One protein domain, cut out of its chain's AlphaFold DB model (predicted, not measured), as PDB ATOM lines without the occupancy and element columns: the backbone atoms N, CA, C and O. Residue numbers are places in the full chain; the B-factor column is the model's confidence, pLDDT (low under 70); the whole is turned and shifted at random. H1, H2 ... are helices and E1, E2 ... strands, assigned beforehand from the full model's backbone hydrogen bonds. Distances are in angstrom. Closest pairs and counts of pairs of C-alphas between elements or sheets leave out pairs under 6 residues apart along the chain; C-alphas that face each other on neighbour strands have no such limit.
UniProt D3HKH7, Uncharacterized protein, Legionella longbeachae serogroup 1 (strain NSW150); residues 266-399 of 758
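This is residues 266 to 399 of the 758 residues of an uncharacterized protein of Legionella longbeachae serogroup 1 (strain NSW150) (UniProt D3HKH7). The strand hairpin E1-E2 and helix H4 pack on opposite sides of long helix H1; H2 packs on H1 and H3. Residues 368 to 399 hold no named element. The printed part has 134 residues, with H1-H2-E1-E2-H3-H4 along the chain; its class is mostly helix, and it is compact, with radius of gyration of the C-alphas 14.9 A, spanning 43 by 38 by 23 A.

E1, residues 311 to 316, and E2, 319 to 324, form an antiparallel hairpin with N 314 and O 321 within hydrogen-bond range at 2.9 A. H1, residues 266 to 292, touches H4, 355 to 367, with residues 282 to 290 alone, at a steep tilt of 47 degrees; C-alphas 289 and 359 come closest, 5.1 A. Every O i to N i+4 pair is within range in H3, 335 to 349, and H4; 21 of 23 in H1, 5 of 7 in H2, 297 to 307.

H1, 38.4 A long, begins at C-alpha 266, (-10.066, 40.969, -44.973); H4 ends at C-alpha 367, (-10.311, 35.203, -22.243).

The printed part has no cut; 55 residues have pLDDT under 70.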
ATOM      1  N   GLU A 266      -9.563  40.011 -45.963       69.25
ATOM      2  CA  GLU A 266     -10.066  40.969 -44.973       69.25
ATOM      3  C   GLU A 266     -11.370  40.539 -44.286       69.25
ATOM      4  O   GLU A 266     -11.481  40.662 -43.066       69.25
ATOM      5  N   LYS A 267     -12.361  40.037 -45.034       68.75
ATOM      6  CA  LYS A 267     -13.690  39.716 -44.476       68.75
ATOM      7  C   LYS A 267     -13.757  38.350 -43.804       68.75
ATOM      8  O   LYS A 267     -14.607  38.138 -42.945       68.75
ATOM      9  N   ILE A 268     -12.909  37.417 -44.225       66.94
ATOM     10  CA  ILE A 268     -13.021  36.003 -43.865       66.94
ATOM     11  C   ILE A 268     -11.675  35.452 -43.389       66.94
ATOM     12  O   ILE A 268     -11.602  34.896 -42.295       66.94
ATOM     13  N   GLY A 269     -10.606  35.621 -44.174       66.06
ATOM     14  CA  GLY A 269      -9.296  35.021 -43.896       66.06
ATOM     15  C   GLY A 269      -8.681  35.462 -42.561       66.06
ATOM     16  O   GLY A 269      -8.451  34.629 -41.683       66.06
ATOM     17  N   PHE A 270      -8.438  36.765 -42.387       70.75
ATOM     18  CA  PHE A 270      -7.835  37.339 -41.181       70.75
ATOM     19  C   PHE A 270      -8.703  37.158 -39.939       70.75
ATOM     20  O   PHE A 270      -8.151  36.726 -38.923       70.75
ATOM     21  N   PRO A 271     -10.028  37.409 -39.976       69.94
ATOM     22  CA  PRO A 271     -10.890  37.078 -38.850       69.94
ATOM     23  C   PRO A 271     -10.710  35.619 -38.415       69.94
ATOM     24  O   PRO A 271     -10.485  35.341 -37.229       69.94
ATOM     25  N   LYS A 272     -10.773  34.674 -39.366       69.69
ATOM     26  CA  LYS A 272     -10.757  33.232 -39.091       69.69
ATOM     27  C   LYS A 272      -9.429  32.777 -38.510       69.69
ATOM     28  O   LYS A 272      -9.401  32.007 -37.545       69.69
ATOM     29  N   GLN A 273      -8.333  33.319 -39.031       71.00
ATOM     30  CA  GLN A 273      -7.007  33.143 -38.457       71.00
ATOM     31  C   GLN A 273      -6.932  33.720 -37.033       71.00
ATOM     32  O   GLN A 273      -6.441  33.051 -36.126       71.00
ATOM     33  N   GLY A 274      -7.477  34.919 -36.805       73.38
ATOM     34  CA  GLY A 274      -7.556  35.537 -35.479       73.38
ATOM     35  C   GLY A 274      -8.336  34.686 -34.474       73.38
ATOM     36  O   GLY A 274      -7.873  34.467 -33.356       73.38
ATOM     37  N   SER A 275      -9.470  34.125 -34.892       75.12
ATOM     38  CA  SER A 275     -10.317  33.259 -34.056       75.12
ATOM     39  C   SER A 275      -9.644  31.917 -33.756       75.12
ATOM     40  O   SER A 275      -9.690  31.432 -32.628       75.12
ATOM     41  N   THR A 276      -8.942  31.348 -34.740       74.44
ATOM     42  CA  THR A 276      -8.138  30.128 -34.571       74.44
ATOM     43  C   THR A 276      -6.990  30.349 -33.584       74.44
ATOM     44  O   THR A 276      -6.785  29.544 -32.678       74.44
ATOM     45  N   ASN A 277      -6.275  31.470 -33.709       76.75
ATOM     46  CA  ASN A 277      -5.217  31.848 -32.775       76.75
ATOM     47  C   ASN A 277      -5.769  32.064 -31.360       76.75
ATOM     48  O   ASN A 277      -5.155  31.635 -30.384       76.75
ATOM     49  N   LYS A 278      -6.950  32.679 -31.235       80.25
ATOM     50  CA  LYS A 278      -7.606  32.877 -29.939       80.25
ATOM     51  C   LYS A 278      -8.016  31.551 -29.296       80.25
ATOM     52  O   LYS A 278      -7.816  31.386 -28.096       80.25
ATOM     53  N   LEU A 279      -8.495  30.585 -30.081       81.38
ATOM     54  CA  LEU A 279      -8.781  29.236 -29.592       81.38
ATOM     55  C   LEU A 279      -7.529  28.551 -29.030       81.38
ATOM     56  O   LEU A 279      -7.607  27.945 -27.968       81.38
ATOM     57  N   ILE A 280      -6.366  28.691 -29.674       79.94
ATOM     58  CA  ILE A 280      -5.101  28.144 -29.145       79.94
ATOM     59  C   ILE A 280      -4.777  28.740 -27.774       79.94
ATOM     60  O   ILE A 280      -4.409  28.006 -26.861       79.94
ATOM     61  N   LEU A 281      -4.948  30.055 -27.609       84.12
ATOM     62  CA  LEU A 281      -4.724  30.720 -26.321       84.12
ATOM     63  C   LEU A 281      -5.667  30.186 -25.234       84.12
ATOM     64  O   LEU A 281      -5.220  29.916 -24.123       84.12
ATOM     65  N   ILE A 282      -6.942  29.973 -25.566       85.50
ATOM     66  CA  ILE A 282      -7.933  29.407 -24.640       85.50
ATOM     67  C   ILE A 282      -7.582  27.966 -24.272       85.50
ATOM     68  O   ILE A 282      -7.654  27.596 -23.103       85.50
ATOM     69  N   LEU A 283      -7.171  27.151 -25.247       85.19
ATOM     70  CA  LEU A 283      -6.758  25.771 -25.002       85.19
ATOM     71  C   LEU A 283      -5.493  25.708 -24.135       85.19
ATOM     72  O   LEU A 283      -5.425  24.863 -23.245       85.19
ATOM     73  N   ASN A 284      -4.536  26.621 -24.322       84.44
ATOM     74  CA  ASN A 284      -3.366  26.740 -23.447       84.44
ATOM     75  C   ASN A 284      -3.770  27.102 -22.008       84.44
ATOM     76  O   ASN A 284      -3.386  26.391 -21.080       84.44
ATOM     77  N   SER A 285      -4.628  28.111 -21.816       87.38
ATOM     78  CA  SER A 285      -5.174  28.445 -20.488       87.38
ATOM     79  C   SER A 285      -5.935  27.273 -19.857       87.38
ATOM     80  O   SER A 285      -5.816  27.023 -18.658       87.38
ATOM     81  N   PHE A 286      -6.699  26.514 -20.650       88.62
ATOM     82  CA  PHE A 286      -7.379  25.307 -20.177       88.62
ATOM     83  C   PHE A 286      -6.383  24.266 -19.659       88.62
ATOM     84  O   PHE A 286      -6.585  23.738 -18.564       88.62
ATOM     85  N   MET A 287      -5.312  23.981 -20.408       85.19
ATOM     86  CA  MET A 287      -4.273  23.037 -19.984       85.19
ATOM     87  C   MET A 287      -3.646  23.457 -18.656       85.19
ATOM     88  O   MET A 287      -3.558  22.639 -17.738       85.19
ATOM     89  N   ASP A 288      -3.276  24.730 -18.528       84.81
ATOM     90  CA  ASP A 288      -2.665  25.269 -17.313       84.81
ATOM     91  C   ASP A 288      -3.608  25.173 -16.112       84.81
ATOM     92  O   ASP A 288      -3.218  24.696 -15.043       84.81
ATOM     93  N   ASN A 289      -4.869  25.577 -16.284       86.69
ATOM     94  CA  ASN A 289      -5.883  25.498 -15.234       86.69
ATOM     95  C   ASN A 289      -6.171  24.043 -14.835       86.69
ATOM     96  O   ASN A 289      -6.322  23.739 -13.648       86.69
ATOM     97  N   TYR A 290      -6.183  23.120 -15.800       86.50
ATOM     98  CA  TYR A 290      -6.395  21.700 -15.543       86.50
ATOM     99  C   TYR A 290      -5.217  21.078 -14.780       86.50
ATOM    100  O   TYR A 290      -5.429  20.395 -13.777       86.50
ATOM    101  N   MET A 291      -3.974  21.379 -15.161       82.81
ATOM    102  CA  MET A 291      -2.782  20.907 -14.444       82.81
ATOM    103  C   MET A 291      -2.691  21.491 -13.025       82.81
ATOM    104  O   MET A 291      -2.450  20.745 -12.075       82.81
ATOM    105  N   LYS A 292      -2.976  22.791 -12.840       83.56
ATOM    106  CA  LYS A 292      -3.020  23.448 -11.513       83.56
ATOM    107  C   LYS A 292      -4.053  22.828 -10.571       83.56
ATOM    108  O   LYS A 292      -3.873  22.860  -9.359       83.56
ATOM    109  N   SER A 293      -5.107  22.222 -11.117       81.69
ATOM    110  CA  SER A 293      -6.114  21.489 -10.340       81.69
ATOM    111  C   SER A 293      -5.689  20.065  -9.926       81.69
ATOM    112  O   SER A 293      -6.500  19.306  -9.392       81.69
ATOM    113  N   GLY A 294      -4.418  19.700 -10.145       81.00
ATOM    114  CA  GLY A 294      -3.820  18.433  -9.716       81.00
ATOM    115  C   GLY A 294      -4.000  17.279 -10.705       81.00
ATOM    116  O   GLY A 294      -4.020  16.124 -10.284       81.00
ATOM    117  N   ALA A 295      -4.203  17.571 -11.993       81.25
ATOM    118  CA  ALA A 295      -4.294  16.564 -13.051       81.25
ATOM    119  C   ALA A 295      -2.916  16.147 -13.589       81.25
ATOM    120  O   ALA A 295      -1.937  16.886 -13.473       81.25
ATOM    121  N   THR A 296      -2.838  14.967 -14.205       81.44
ATOM    122  CA  THR A 296      -1.606  14.484 -14.853       81.44
ATOM    123  C   THR A 296      -1.569  14.813 -16.349       81.44
ATOM    124  O   THR A 296      -2.600  14.973 -17.004       81.44
ATOM    125  N   ALA A 297      -0.368  14.831 -16.936       75.00
ATOM    126  CA  ALA A 297      -0.196  15.022 -18.379       75.00
ATOM    127  C   ALA A 297      -0.888  13.927 -19.223       75.00
ATOM    128  O   ALA A 297      -1.343  14.197 -20.335       75.00
ATOM    129  N   SER A 298      -0.997  12.701 -18.692       76.94
ATOM    130  CA  SER A 298      -1.715  11.598 -19.346       76.94
ATOM    131  C   SER A 298      -3.220  11.861 -19.387       76.94
ATOM    132  O   SER A 298      -3.837  11.712 -20.439       76.94
ATOM    133  N   GLU A 299      -3.797  12.315 -18.270       77.75
ATOM    134  CA  GLU A 299      -5.214  12.691 -18.201       77.75
ATOM    135  C   GLU A 299      -5.518  13.840 -19.165       77.75
ATOM    136  O   GLU A 299      -6.509  13.798 -19.887       77.75
ATOM    137  N   LEU A 300      -4.649  14.853 -19.222       78.00
ATOM    138  CA  LEU A 300      -4.831  16.002 -20.105       78.00
ATOM    139  C   LEU A 300      -4.833  15.609 -21.594       78.00
ATOM    140  O   LEU A 300      -5.693  16.080 -22.340       78.00
ATOM    141  N   ARG A 301      -3.928  14.716 -22.023       74.75
ATOM    142  CA  ARG A 301      -3.924  14.181 -23.399       74.75
ATOM    143  C   ARG A 301      -5.241  13.488 -23.733       74.75
ATOM    144  O   ARG A 301      -5.842  13.769 -24.766       74.75
ATOM    145  N   GLU A 302      -5.745  12.644 -22.834       78.19
ATOM    146  CA  GLU A 302      -7.039  11.997 -23.049       78.19
ATOM    147  C   GLU A 302      -8.185  13.002 -23.148       78.19
ATOM    148  O   GLU A 302      -9.074  12.815 -23.982       78.19
ATOM    149  N   LYS A 303      -8.172  14.090 -22.362       79.75
ATOM    150  CA  LYS A 303      -9.192  15.150 -22.448       79.75
ATOM    151  C   LYS A 303      -9.153  15.880 -23.784       79.75
ATOM    152  O   LYS A 303     -10.215  16.049 -24.383       79.75
ATOM    153  N   LEU A 304      -7.962  16.195 -24.285       77.44
ATOM    154  CA  LEU A 304      -7.743  16.904 -25.549       77.44
ATOM    155  C   LEU A 304      -7.854  16.027 -26.806       77.44
ATOM    156  O   LEU A 304      -7.850  16.549 -27.916       77.44
ATOM    157  N   LYS A 305      -8.064  14.717 -26.666       74.00
ATOM    158  CA  LYS A 305      -8.300  13.792 -27.790       74.00
ATOM    159  C   LYS A 305      -9.278  14.285 -28.886       74.00
ATOM    160  O   LYS A 305      -8.995  14.057 -30.057       74.00
ATOM    161  N   PRO A 306     -10.395  14.991 -28.589       70.81
ATOM    162  CA  PRO A 306     -11.313  15.504 -29.613       70.81
ATOM    163  C   PRO A 306     -10.697  16.581 -30.516       70.81
ATOM    164  O   PRO A 306     -11.216  16.835 -31.603       70.81
ATOM    165  N   VAL A 307      -9.602  17.210 -30.076       71.69
ATOM    166  CA  VAL A 307      -8.927  18.304 -30.784       71.69
ATOM    167  C   VAL A 307      -7.594  17.889 -31.422       71.69
ATOM    168  O   VAL A 307      -7.026  18.665 -32.184       71.69
ATOM    169  N   GLU A 308      -7.120  16.655 -31.209       70.31
ATOM    170  CA  GLU A 308      -5.865  16.126 -31.791       70.31
ATOM    171  C   GLU A 308      -5.880  16.045 -33.326       70.31
ATOM    172  O   GLU A 308      -4.834  16.053 -33.975       70.31
ATOM    173  N   GLN A 309      -7.060  15.982 -33.944       63.75
ATOM    174  CA  GLN A 309      -7.187  16.086 -35.402       63.75
ATOM    175  C   GLN A 309      -6.804  17.485 -35.927       63.75
ATOM    176  O   GLN A 309      -6.410  17.618 -37.083       63.75
ATOM    177  N   TYR A 310      -6.865  18.509 -35.072       60.84
ATOM    178  CA  TYR A 310      -6.659  19.914 -35.427       60.84
ATOM    179  C   TYR A 310      -5.320  20.471 -34.927       60.84
ATOM    180  O   TYR A 310      -4.755  21.364 -35.559       60.84
ATOM    181  N   TYR A 311      -4.783  19.923 -33.833       67.94
ATOM    182  CA  TYR A 311      -3.596  20.453 -33.167       67.94
ATOM    183  C   TYR A 311      -2.589  19.371 -32.758       67.94
ATOM    184  O   TYR A 311      -2.963  18.242 -32.441       67.94
ATOM    185  N   ASP A 312      -1.313  19.751 -32.711       66.75
ATOM    186  CA  ASP A 312      -0.221  18.975 -32.132       66.75
ATOM    187  C   ASP A 312      -0.015  19.356 -30.667       66.75
ATOM    188  O   ASP A 312       0.216  20.519 -30.325       66.75
ATOM    189  N   ILE A 313      -0.057  18.356 -29.791       67.81
ATOM    190  CA  ILE A 313       0.174  18.522 -28.356       67.81
ATOM    191  C   ILE A 313       1.627  18.139 -28.068       67.81
ATOM    192  O   ILE A 313       1.981  16.958 -28.057       67.81
ATOM    193  N   GLN A 314       2.481  19.131 -27.820       67.62
ATOM    194  CA  GLN A 314       3.882  18.919 -27.456       67.62
ATOM    195  C   GLN A 314       4.050  19.017 -25.936       67.62
ATOM    196  O   GLN A 314       3.532  19.933 -25.301       67.62
ATOM    197  N   ILE A 315       4.788  18.069 -25.352       59.38
ATOM    198  CA  ILE A 315       5.249  18.156 -23.961       59.38
ATOM    199  C   ILE A 315       6.700  18.632 -24.005       59.38
ATOM    200  O   ILE A 315       7.547  17.936 -24.565       59.38
ATOM    201  N   THR A 316       6.982  19.799 -23.437       58.56
ATOM    202  CA  THR A 316       8.335  20.350 -23.298       58.56
ATOM    203  C   THR A 316       8.764  20.349 -21.828       58.56
ATOM    204  O   THR A 316       7.966  20.106 -20.923       58.56
ATOM    205  N   SER A 317      10.047  20.614 -21.567       46.25
ATOM    206  CA  SER A 317      10.596  20.760 -20.210       46.25
ATOM    207  C   SER A 317      10.046  21.973 -19.446       46.25
ATOM    208  O   SER A 317      10.203  22.041 -18.233       46.25
ATOM    209  N   GLU A 318       9.407  22.914 -20.148       49.78
ATOM    210  CA  GLU A 318       8.802  24.132 -19.592       49.78
ATOM    211  C   GLU A 318       7.280  24.000 -19.374       49.78
ATOM    212  O   GLU A 318       6.695  24.832 -18.686       49.78
ATOM    213  N   GLY A 319       6.632  22.957 -19.916       56.84
ATOM    214  CA  GLY A 319       5.185  22.736 -19.795       56.84
ATOM    215  C   GLY A 319       4.568  21.954 -20.964       56.84
ATOM    216  O   GLY A 319       5.261  21.297 -21.738       56.84
ATOM    217  N   LEU A 320       3.238  22.006 -21.096       62.88
ATOM    218  CA  LEU A 320       2.510  21.504 -22.270       62.88
ATOM    219  C   LEU A 320       2.186  22.665 -23.214       62.88
ATOM    220  O   LEU A 320       1.605  23.657 -22.791       62.88
ATOM    221  N   THR A 321       2.511  22.528 -24.499       63.38
ATOM    222  CA  THR A 321       2.196  23.534 -25.526       63.38
ATOM    223  C   THR A 321       1.406  22.912 -26.666       63.38
ATOM    224  O   THR A 321       1.820  21.889 -27.217       63.38
ATOM    225  N   ILE A 322       0.303  23.552 -27.055       66.44
ATOM    226  CA  ILE A 322      -0.459  23.195 -28.253       66.44
ATOM    227  C   ILE A 322       0.040  24.040 -29.426       66.44
ATOM    228  O   ILE A 322       0.093  25.267 -29.343       66.44
ATOM    229  N   LYS A 323       0.384  23.381 -30.532       64.75
ATOM    230  CA  LYS A 323       0.683  24.026 -31.815       64.75
ATOM    231  C   LYS A 323      -0.341  23.597 -32.858       64.75
ATOM    232  O   LYS A 323      -0.851  22.482 -32.822       64.75
ATOM    233  N   LEU A 324      -0.651  24.482 -33.798       59.50
ATOM    234  CA  LEU A 324      -1.366  24.090 -35.013       59.50
ATOM    235  C   LEU A 324      -0.512  23.093 -35.798       59.50
ATOM    236  O   LEU A 324       0.686  23.319 -35.964       59.50
ATOM    237  N   LYS A 325      -1.138  22.027 -36.302       60.94
ATOM    238  CA  LYS A 325      -0.502  21.132 -37.274       60.94
ATOM    239  C   LYS A 325      -0.122  21.913 -38.534       60.94
ATOM    240  O   LYS A 325      -0.934  22.694 -39.042       60.94
ATOM    241  N   GLU A 326       1.085  21.688 -39.058       45.75
ATOM    242  CA  GLU A 326       1.518  22.285 -40.328       45.75
ATOM    243  C   GLU A 326       0.557  21.882 -41.462       45.75
ATOM    244  O   GLU A 326       0.228  20.710 -41.632       45.75
ATOM    245  N   GLY A 327       0.060  22.873 -42.212       48.62
ATOM    246  CA  GLY A 327      -0.933  22.685 -43.281       48.62
ATOM    247  C   GLY A 327      -2.385  23.013 -42.899       48.62
ATOM    248  O   GLY A 327      -3.209  23.173 -43.794       48.62
ATOM    249  N   ASN A 328      -2.689  23.218 -41.611       48.78
ATOM    250  CA  ASN A 328      -4.034  23.541 -41.098       48.78
ATOM    251  C   ASN A 328      -4.191  25.006 -40.636       48.78
ATOM    252  O   ASN A 328      -5.008  25.304 -39.767       48.78
ATOM    253  N   ASN A 329      -3.438  25.948 -41.219       42.84
ATOM    254  CA  ASN A 329      -3.419  27.364 -40.795       42.84
ATOM    255  C   ASN A 329      -4.790  28.081 -40.860       42.84
ATOM    256  O   ASN A 329      -4.937  29.172 -40.313       42.84
ATOM    257  N   LEU A 330      -5.789  27.470 -41.502       48.75
ATOM    258  CA  LEU A 330      -7.193  27.875 -41.496       48.75
ATOM    259  C   LEU A 330      -8.034  26.634 -41.175       48.75
ATOM    260  O   LEU A 330      -8.374  25.875 -42.080       48.75
ATOM    261  N   LEU A 331      -8.357  26.404 -39.900       51.50
ATOM    262  CA  LEU A 331      -9.247  25.308 -39.504       51.50
ATOM    263  C   LEU A 331     -10.548  25.387 -40.310       51.50
ATOM    264  O   LEU A 331     -11.208  26.419 -40.311       51.50
ATOM    265  N   SER A 332     -10.963  24.315 -40.981       51.81
ATOM    266  CA  SER A 332     -12.333  24.218 -41.509       51.81
ATOM    267  C   SER A 332     -13.383  24.190 -40.390       51.81
ATOM    268  O   SER A 332     -14.561  24.360 -40.666       51.81
ATOM    269  N   THR A 333     -12.951  24.005 -39.142       58.00
ATOM    270  CA  THR A 333     -13.797  23.831 -37.963       58.00
ATOM    271  C   THR A 333     -13.988  25.138 -37.208       58.00
ATOM    272  O   THR A 333     -13.018  25.815 -36.856       58.00
ATOM    273  N   ASN A 334     -15.240  25.460 -36.909       68.88
ATOM    274  CA  ASN A 334     -15.616  26.608 -36.105       68.88
ATOM    275  C   ASN A 334     -15.078  26.469 -34.662       68.88
ATOM    276  O   ASN A 334     -15.331  25.452 -34.007       68.88
ATOM    277  N   PRO A 335     -14.340  27.459 -34.124       75.25
ATOM    278  CA  PRO A 335     -13.818  27.370 -32.765       75.25
ATOM    279  C   PRO A 335     -14.889  27.214 -31.672       75.25
ATOM    280  O   PRO A 335     -14.619  26.613 -30.631       75.25
ATOM    281  N   VAL A 336     -16.105  27.713 -31.916       77.50
ATOM    282  CA  VAL A 336     -17.268  27.527 -31.035       77.50
ATOM    283  C   VAL A 336     -17.652  26.047 -30.953       77.50
ATOM    284  O   VAL A 336     -17.882  25.532 -29.858       77.50
ATOM    285  N   ASP A 337     -17.636  25.334 -32.079       75.50
ATOM    286  CA  ASP A 337     -17.948  23.902 -32.130       75.50
ATOM    287  C   ASP A 337     -16.896  23.063 -31.413       75.50
ATOM    288  O   ASP A 337     -17.232  22.101 -30.720       75.50
ATOM    289  N   VAL A 338     -15.623  23.453 -31.515       78.44
ATOM    290  CA  VAL A 338     -14.530  22.803 -30.783       78.44
ATOM    291  C   VAL A 338     -14.748  22.918 -29.272       78.44
ATOM    292  O   VAL A 338     -14.655  21.923 -28.550       78.44
ATOM    293  N   LEU A 339     -15.083  24.113 -28.785       83.44
ATOM    294  CA  LEU A 339     -15.344  24.357 -27.366       83.44
ATOM    295  C   LEU A 339     -16.630  23.662 -26.882       83.44
ATOM    296  O   LEU A 339     -16.629  23.059 -25.808       83.44
ATOM    297  N   ASN A 340     -17.696  23.658 -27.688       79.38
ATOM    298  CA  ASN A 340     -18.932  22.927 -27.389       79.38
ATOM    299  C   ASN A 340     -18.712  21.403 -27.353       79.38
ATOM    300  O   ASN A 340     -19.268  20.717 -26.493       79.38
ATOM    301  N   ALA A 341     -17.866  20.859 -28.235       78.69
ATOM    302  CA  ALA A 341     -17.492  19.446 -28.216       78.69
ATOM    303  C   ALA A 341     -16.722  19.070 -26.939       78.69
ATOM    304  O   ALA A 341     -16.961  18.001 -26.370       78.69
ATOM    305  N   LEU A 342     -15.843  19.957 -26.453       82.69
ATOM    306  CA  LEU A 342     -15.168  19.781 -25.165       82.69
ATOM    307  C   LEU A 342     -16.161  19.827 -23.997       82.69
ATOM    308  O   LEU A 342     -16.119  18.937 -23.150       82.69
ATOM    309  N   PHE A 343     -17.096  20.787 -23.975       82.88
ATOM    310  CA  PHE A 343     -18.145  20.840 -22.948       82.88
ATOM    311  C   PHE A 343     -18.981  19.564 -22.904       82.88
ATOM    312  O   PHE A 343     -19.163  18.991 -21.829       82.88
ATOM    313  N   LYS A 344     -19.439  19.083 -24.064       80.62
ATOM    314  CA  LYS A 344     -20.211  17.842 -24.166       80.62
ATOM    315  C   LYS A 344     -19.429  16.650 -23.622       80.62
ATOM    316  O   LYS A 344     -19.934  15.915 -22.782       80.62
ATOM    317  N   LYS A 345     -18.167  16.499 -24.030       79.44
ATOM    318  CA  LYS A 345     -17.316  15.410 -23.546       79.44
ATOM    319  C   LYS A 345     -17.094  15.470 -22.033       79.44
ATOM    320  O   LYS A 345     -17.195  14.450 -21.364       79.44
ATOM    321  N   PHE A 346     -16.777  16.644 -21.488       83.19
ATOM    322  CA  PHE A 346     -16.504  16.793 -20.054       83.19
ATOM    323  C   PHE A 346     -17.752  16.595 -19.193       83.19
ATOM    324  O   PHE A 346     -17.632  16.207 -18.028       83.19
ATOM    325  N   TYR A 347     -18.928  16.850 -19.768       73.62
ATOM    326  CA  TYR A 347     -20.219  16.551 -19.169       73.62
ATOM    327  C   TYR A 347     -20.514  15.043 -19.150       73.62
ATOM    328  O   TYR A 347     -20.856  14.509 -18.096       73.62
ATOM    329  N   ASP A 348     -20.305  14.346 -20.274       71.19
ATOM    330  CA  ASP A 348     -20.529  12.895 -20.395       71.19
ATOM    331  C   ASP A 348     -19.664  12.074 -19.415       71.19
ATOM    332  O   ASP A 348     -20.016  10.957 -19.040       71.19
ATOM    333  N   GLU A 349     -18.534  12.628 -18.970       66.69
ATOM    334  CA  GLU A 349     -17.626  11.988 -18.016       66.69
ATOM    335  C   GLU A 349     -18.101  12.086 -16.557       66.69
ATOM    336  O   GLU A 349     -17.920  11.139 -15.792       66.69
ATOM    337  N   THR A 350     -18.690  13.218 -16.150       61.50
ATOM    338  CA  THR A 350     -19.197  13.433 -14.783       61.50
ATOM    339  C   THR A 350     -20.298  14.497 -14.789       61.50
ATOM    340  O   THR A 350     -20.033  15.676 -15.014       61.50
ATOM    341  N   THR A 351     -21.532  14.102 -14.476       55.75
ATOM    342  CA  THR A 351     -22.733  14.951 -14.586       55.75
ATOM    343  C   THR A 351     -22.841  16.078 -13.548       55.75
ATOM    344  O   THR A 351     -23.732  16.908 -13.679       55.75
ATOM    345  N   VAL A 352     -21.983  16.137 -12.509       53.56
ATOM    346  CA  VAL A 352     -22.157  17.096 -11.387       53.56
ATOM    347  C   VAL A 352     -20.864  17.789 -10.905       53.56
ATOM    348  O   VAL A 352     -20.929  18.937 -10.477       53.56
ATOM    349  N   PHE A 353     -19.674  17.172 -11.007       62.47
ATOM    350  CA  PHE A 353     -18.408  17.769 -10.522       62.47
ATOM    351  C   PHE A 353     -17.201  17.423 -11.413       62.47
ATOM    352  O   PHE A 353     -16.327  16.643 -11.034       62.47
ATOM    353  N   SER A 354     -17.139  18.022 -12.605       74.25
ATOM    354  CA  SER A 354     -16.037  17.807 -13.553       74.25
ATOM    355  C   SER A 354     -14.898  18.812 -13.349       74.25
ATOM    356  O   SER A 354     -15.056  20.015 -13.578       74.25
ATOM    357  N   ARG A 355     -13.708  18.312 -12.987       80.12
ATOM    358  CA  ARG A 355     -12.455  19.092 -12.954       80.12
ATOM    359  C   ARG A 355     -12.155  19.729 -14.318       80.12
ATOM    360  O   ARG A 355     -11.754  20.888 -14.382       80.12
ATOM    361  N   SER A 356     -12.395  18.991 -15.403       83.56
ATOM    362  CA  SER A 356     -12.191  19.456 -16.780       83.56
ATOM    363  C   SER A 356     -13.161  20.578 -17.150       83.56
ATOM    364  O   SER A 356     -12.757  21.562 -17.763       83.56
ATOM    365  N   MET A 357     -14.420  20.484 -16.712       84.06
ATOM    366  CA  MET A 357     -15.413  21.530 -16.959       84.06
ATOM    367  C   MET A 357     -15.081  22.828 -16.216       84.06
ATOM    368  O   MET A 357     -15.190  23.900 -16.803       84.06
ATOM    369  N   ASN A 358     -14.615  22.751 -14.966       85.94
ATOM    370  CA  ASN A 358     -14.187  23.937 -14.217       85.94
ATOM    371  C   ASN A 358     -12.941  24.588 -14.834       85.94
ATOM    372  O   ASN A 358     -12.915  25.803 -14.999       85.94
ATOM    373  N   ALA A 359     -11.944  23.792 -15.237       87.38
ATOM    374  CA  ALA A 359     -10.749  24.308 -15.905       87.38
ATOM    375  C   ALA A 359     -11.075  25.013 -17.235       87.38
ATOM    376  O   ALA A 359     -10.488  26.052 -17.537       87.38
ATOM    377  N   LEU A 360     -12.030  24.477 -18.008       87.94
ATOM    378  CA  LEU A 360     -12.473  25.087 -19.263       87.94
ATOM    379  C   LEU A 360     -13.241  26.388 -19.012       87.94
ATOM    380  O   LEU A 360     -12.951  27.384 -19.662       87.94
ATOM    381  N   LYS A 361     -14.156  26.412 -18.034       88.25
ATOM    382  CA  LYS A 361     -14.873  27.632 -17.628       88.25
ATOM    383  C   LYS A 361     -13.913  28.747 -17.213       88.25
ATOM    384  O   LYS A 361     -14.000  29.839 -17.757       88.25
ATOM    385  N   SER A 362     -12.932  28.450 -16.356       89.88
ATOM    386  CA  SER A 362     -11.921  29.433 -15.945       89.88
ATOM    387  C   SER A 362     -11.084  29.958 -17.113       89.88
ATOM    388  O   SER A 362     -10.763  31.142 -17.141       89.88
ATOM    389  N   ALA A 363     -10.752  29.107 -18.089       89.38
ATOM    390  CA  ALA A 363     -10.057  29.547 -19.297       89.38
ATOM    391  C   ALA A 363     -10.943  30.449 -20.174       89.38
ATOM    392  O   ALA A 363     -10.476  31.457 -20.693       89.38
ATOM    393  N   LEU A 364     -12.229  30.128 -20.327       89.19
ATOM    394  CA  LEU A 364     -13.168  30.967 -21.075       89.19
ATOM    395  C   LEU A 364     -13.358  32.335 -20.407       89.19
ATOM    396  O   LEU A 364     -13.291  33.352 -21.098       89.19
ATOM    397  N   ASP A 365     -13.500  32.361 -19.081       88.94
ATOM    398  CA  ASP A 365     -13.643  33.590 -18.293       88.94
ATOM    399  C   ASP A 365     -12.385  34.475 -18.390       88.94
ATOM    400  O   ASP A 365     -12.502  35.681 -18.604       88.94
ATOM    401  N   GLU A 366     -11.181  33.888 -18.313       91.25
ATOM    402  CA  GLU A 366      -9.896  34.596 -18.485       91.25
ATOM    403  C   GLU A 366      -9.809  35.306 -19.842       91.25
ATOM    404  O   GLU A 366      -9.301  36.425 -19.950       91.25
ATOM    405  N   HIS A 367     -10.329  34.664 -20.887       87.56
ATOM    406  CA  HIS A 367     -10.311  35.203 -22.243       87.56
ATOM    407  C   HIS A 367     -11.557  36.024 -22.594       87.56
ATOM    408  O   HIS A 367     -11.599  36.565 -23.698       87.56
ATOM    409  N   GLY A 368     -12.527  36.160 -21.681       84.75
ATOM    410  CA  GLY A 368     -13.754  36.944 -21.864       84.75
ATOM    411  C   GLY A 368     -14.822  36.293 -22.753       84.75
ATOM    412  O   GLY A 368     -15.719  36.996 -23.227       84.75
ATOM    413  N   VAL A 369     -14.733  34.982 -22.996       84.25
ATOM    414  CA  VAL A 369     -15.666  34.220 -23.840       84.25
ATOM    415  C   VAL A 369     -16.885  33.812 -23.022       84.25
ATOM    416  O   VAL A 369     -16.773  33.066 -22.051       84.25
ATOM    417  N   THR A 370     -18.074  34.264 -23.419       84.44
ATOM    418  CA  THR A 370     -19.302  33.954 -22.670       84.44
ATOM    419  C   THR A 370     -19.868  32.580 -23.032       84.44
ATOM    420  O   THR A 370     -19.890  32.202 -24.207       84.44
ATOM    421  N   TYR A 371     -20.433  31.890 -22.048       84.94
ATOM    422  CA  TYR A 371     -21.185  30.649 -22.216       84.94
ATOM    423  C   TYR A 371     -22.445  30.682 -21.347       84.94
ATOM    424  O   TYR A 371     -22.452  31.291 -20.278       84.94
ATOM    425  N   GLU A 372     -23.509  30.021 -21.795       82.75
ATOM    426  CA  GLU A 372     -24.791  29.971 -21.092       82.75
ATOM    427  C   GLU A 372     -25.237  28.528 -20.888       82.75
ATOM    428  O   GLU A 372     -25.071  27.664 -21.750       82.75
ATOM    429  N   THR A 373     -25.815  28.256 -19.725       78.81
ATOM    430  CA  THR A 373     -26.496  26.990 -19.468       78.81
ATOM    431  C   THR A 373     -27.954  27.140 -19.918       78.81
ATOM    432  O   THR A 373     -28.592  28.119 -19.521       78.81
ATOM    433  N   PRO A 374     -28.492  26.226 -20.749       76.00
ATOM    434  CA  PRO A 374     -29.890  26.264 -21.175       76.00
ATOM    435  C   PRO A 374     -30.830  26.393 -19.980       76.00
ATOM    436  O   PRO A 374     -30.632  25.724 -18.975       76.00
ATOM    437  N   ASN A 375     -31.858  27.236 -20.082       70.38
ATOM    438  CA  ASN A 375     -32.790  27.482 -18.981       70.38
ATOM    439  C   ASN A 375     -33.910  26.422 -18.970       70.38
ATOM    440  O   ASN A 375     -35.080  26.722 -19.205       70.38
ATOM    441  N   ASP A 376     -33.529  25.157 -18.796       71.00
ATOM    442  CA  ASP A 376     -34.421  23.995 -18.784       71.00
ATOM    443  C   ASP A 376     -34.468  23.317 -17.403       71.00
ATOM    444  O   ASP A 376     -33.718  23.660 -16.492       71.00
ATOM    445  N   TRP A 377     -35.371  22.350 -17.209       56.94
ATOM    446  CA  TRP A 377     -35.491  21.636 -15.928       56.94
ATOM    447  C   TRP A 377     -34.184  20.936 -15.509       56.94
ATOM    448  O   TRP A 377     -33.878  20.838 -14.322       56.94
ATOM    449  N   TYR A 378     -33.388  20.492 -16.484       56.00
ATOM    450  CA  TYR A 378     -32.092  19.857 -16.264       56.00
ATOM    451  C   TYR A 378     -31.063  20.835 -15.672       56.00
ATOM    452  O   TYR A 378     -30.232  20.429 -14.858       56.00
ATOM    453  N   SER A 379     -31.176  22.135 -15.964       59.03
ATOM    454  CA  SER A 379     -30.261  23.160 -15.452       59.03
ATOM    455  C   SER A 379     -30.347  23.343 -13.939       59.03
ATOM    456  O   SER A 379     -29.315  23.471 -13.283       59.03
ATOM    457  N   TYR A 380     -31.547  23.233 -13.357       58.78
ATOM    458  CA  TYR A 380     -31.766  23.294 -11.906       58.78
ATOM    459  C   TYR A 380     -31.088  22.141 -11.150       58.78
ATOM    460  O   TYR A 380     -30.802  22.268  -9.961       58.78
ATOM    461  N   MET A 381     -30.809  21.032 -11.841       58.16
ATOM    462  CA  MET A 381     -30.091  19.870 -11.312       58.16
ATOM    463  C   MET A 381     -28.587  19.879 -11.652       58.16
ATOM    464  O   MET A 381     -27.891  18.921 -11.322       58.16
ATOM    465  N   ASN A 382     -28.071  20.939 -12.294       59.66
ATOM    466  CA  ASN A 382     -26.734  21.002 -12.908       59.66
ATOM    467  C   ASN A 382     -26.497  19.960 -14.025       59.66
ATOM    468  O   ASN A 382     -25.356  19.596 -14.298       59.66
ATOM    469  N   TRP A 383     -27.555  19.487 -14.690       62.19
ATOM    470  CA  TRP A 383     -27.508  18.442 -15.727       62.19
ATOM    471  C   TRP A 383     -27.550  18.985 -17.165       62.19
ATOM    472  O   TRP A 383     -27.767  18.238 -18.118       62.19
ATOM    473  N   SER A 384     -27.359  20.288 -17.348       65.38
ATOM    474  CA  SER A 384     -27.368  20.898 -18.679       65.38
ATOM    475  C   SER A 384     -25.951  21.241 -19.110       65.38
ATOM    476  O   SER A 384     -25.200  21.889 -18.378       65.38
ATOM    477  N   VAL A 385     -25.588  20.805 -20.318       72.94
ATOM    478  CA  VAL A 385     -24.297  21.116 -20.940       72.94
ATOM    479  C   VAL A 385     -24.249  22.622 -21.222       72.94
ATOM    480  O   VAL A 385     -25.130  23.122 -21.925       72.94
ATOM    481  N   PRO A 386     -23.260  23.367 -20.694       78.56
ATOM    482  CA  PRO A 386     -23.062  24.760 -21.073       78.56
ATOM    483  C   PRO A 386     -22.788  24.878 -22.575       78.56
ATOM    484  O   PRO A 386     -22.035  24.083 -23.135       78.56
ATOM    485  N   LEU A 387     -23.377  25.885 -23.210       80.75
ATOM    486  CA  LEU A 387     -23.168  26.204 -24.616       80.75
ATOM    487  C   LEU A 387     -22.410  27.522 -24.729       80.75
ATOM    488  O   LEU A 387     -22.743  28.505 -24.070       80.75
ATOM    489  N   ILE A 388     -21.394  27.549 -25.582       81.94
ATOM    490  CA  ILE A 388     -20.681  28.776 -25.922       81.94
ATOM    491  C   ILE A 388     -21.637  29.696 -26.683       81.94
ATOM    492  O   ILE A 388     -22.166  29.323 -27.730       81.94
ATOM    493  N   THR A 389     -21.844  30.903 -26.162       71.94
ATOM    494  CA  THR A 389     -22.680  31.939 -26.791       71.94
ATOM    495  C   THR A 389     -21.865  33.115 -27.309       71.94
ATOM    496  O   THR A 389     -22.359  33.865 -28.139       71.94
ATOM    497  N   ASP A 390     -20.656  33.297 -26.769       69.00
ATOM    498  CA  ASP A 390     -19.693  34.360 -27.065       69.00
ATOM    499  C   ASP A 390     -20.289  35.724 -27.479       69.00
ATOM    500  O   ASP A 390     -19.972  36.310 -28.512       69.00
ATOM    501  N   LYS A 391     -21.158  36.270 -26.625       69.00
ATOM    502  CA  LYS A 391     -21.841  37.560 -26.806       69.00
ATOM    503  C   LYS A 391     -20.869  38.737 -26.914       69.00
ATOM    504  O   LYS A 391     -21.236  39.782 -27.441       69.00
ATOM    505  N   ASN A 392     -19.637  38.551 -26.444       68.56
ATOM    506  CA  ASN A 392     -18.560  39.532 -26.522       68.56
ATOM    507  C   ASN A 392     -17.787  39.472 -27.853       68.56
ATOM    508  O   ASN A 392     -16.904  40.300 -28.062       68.56
ATOM    509  N   SER A 393     -18.117  38.531 -28.752       64.44
ATOM    510  CA  SER A 393     -17.473  38.355 -30.066       64.44
ATOM    511  C   SER A 393     -15.948  38.211 -29.983       64.44
ATOM    512  O   SER A 393     -15.210  38.722 -30.827       64.44
ATOM    513  N   VAL A 394     -15.463  37.537 -28.940       68.19
ATOM    514  CA  VAL A 394     -14.035  37.269 -28.714       68.19
ATOM    515  C   VAL A 394     -13.513  36.216 -29.699       68.19
ATOM    516  O   VAL A 394     -12.367  36.270 -30.148       68.19
ATOM    517  N   ILE A 395     -14.367  35.262 -30.041       69.50
ATOM    518  CA  ILE A 395     -14.224  34.219 -31.038       69.50
ATOM    519  C   ILE A 395     -15.347  34.440 -32.051       69.50
ATOM    520  O   ILE A 395     -16.522  34.207 -31.781       69.50
ATOM    521  N   ILE A 396     -14.996  34.887 -33.251       63.53
ATOM    522  CA  ILE A 396     -16.000  35.170 -34.274       63.53
ATOM    523  C   ILE A 396     -16.639  33.845 -34.703       63.53
ATOM    524  O   ILE A 396     -15.956  32.939 -35.185       63.53
ATOM    525  N   ASN A 397     -17.953  33.745 -34.514       55.94
ATOM    526  CA  ASN A 397     -18.760  32.654 -35.033       55.94
ATOM    527  C   ASN A 397     -18.951  32.901 -36.536       55.94
ATOM    528  O   ASN A 397     -19.644  33.843 -36.926       55.94
ATOM    529  N   TYR A 398     -18.269  32.127 -37.380       59.53
ATOM    530  CA  TYR A 398     -18.440  32.247 -38.825       59.53
ATOM    531  C   TYR A 398     -19.753  31.594 -39.224       59.53
ATOM    532  O   TYR A 398     -20.074  30.498 -38.771       59.53
ATOM    533  N   ASP A 399     -20.489  32.251 -40.112       57.69
ATOM    534  CA  ASP A 399     -21.491  31.550 -40.894       57.69
ATOM    535  C   ASP A 399     -20.742  30.603 -41.839       57.69
ATOM    536  O   ASP A 399     -20.213  31.013 -42.877       57.69
TER     537      ASP A 399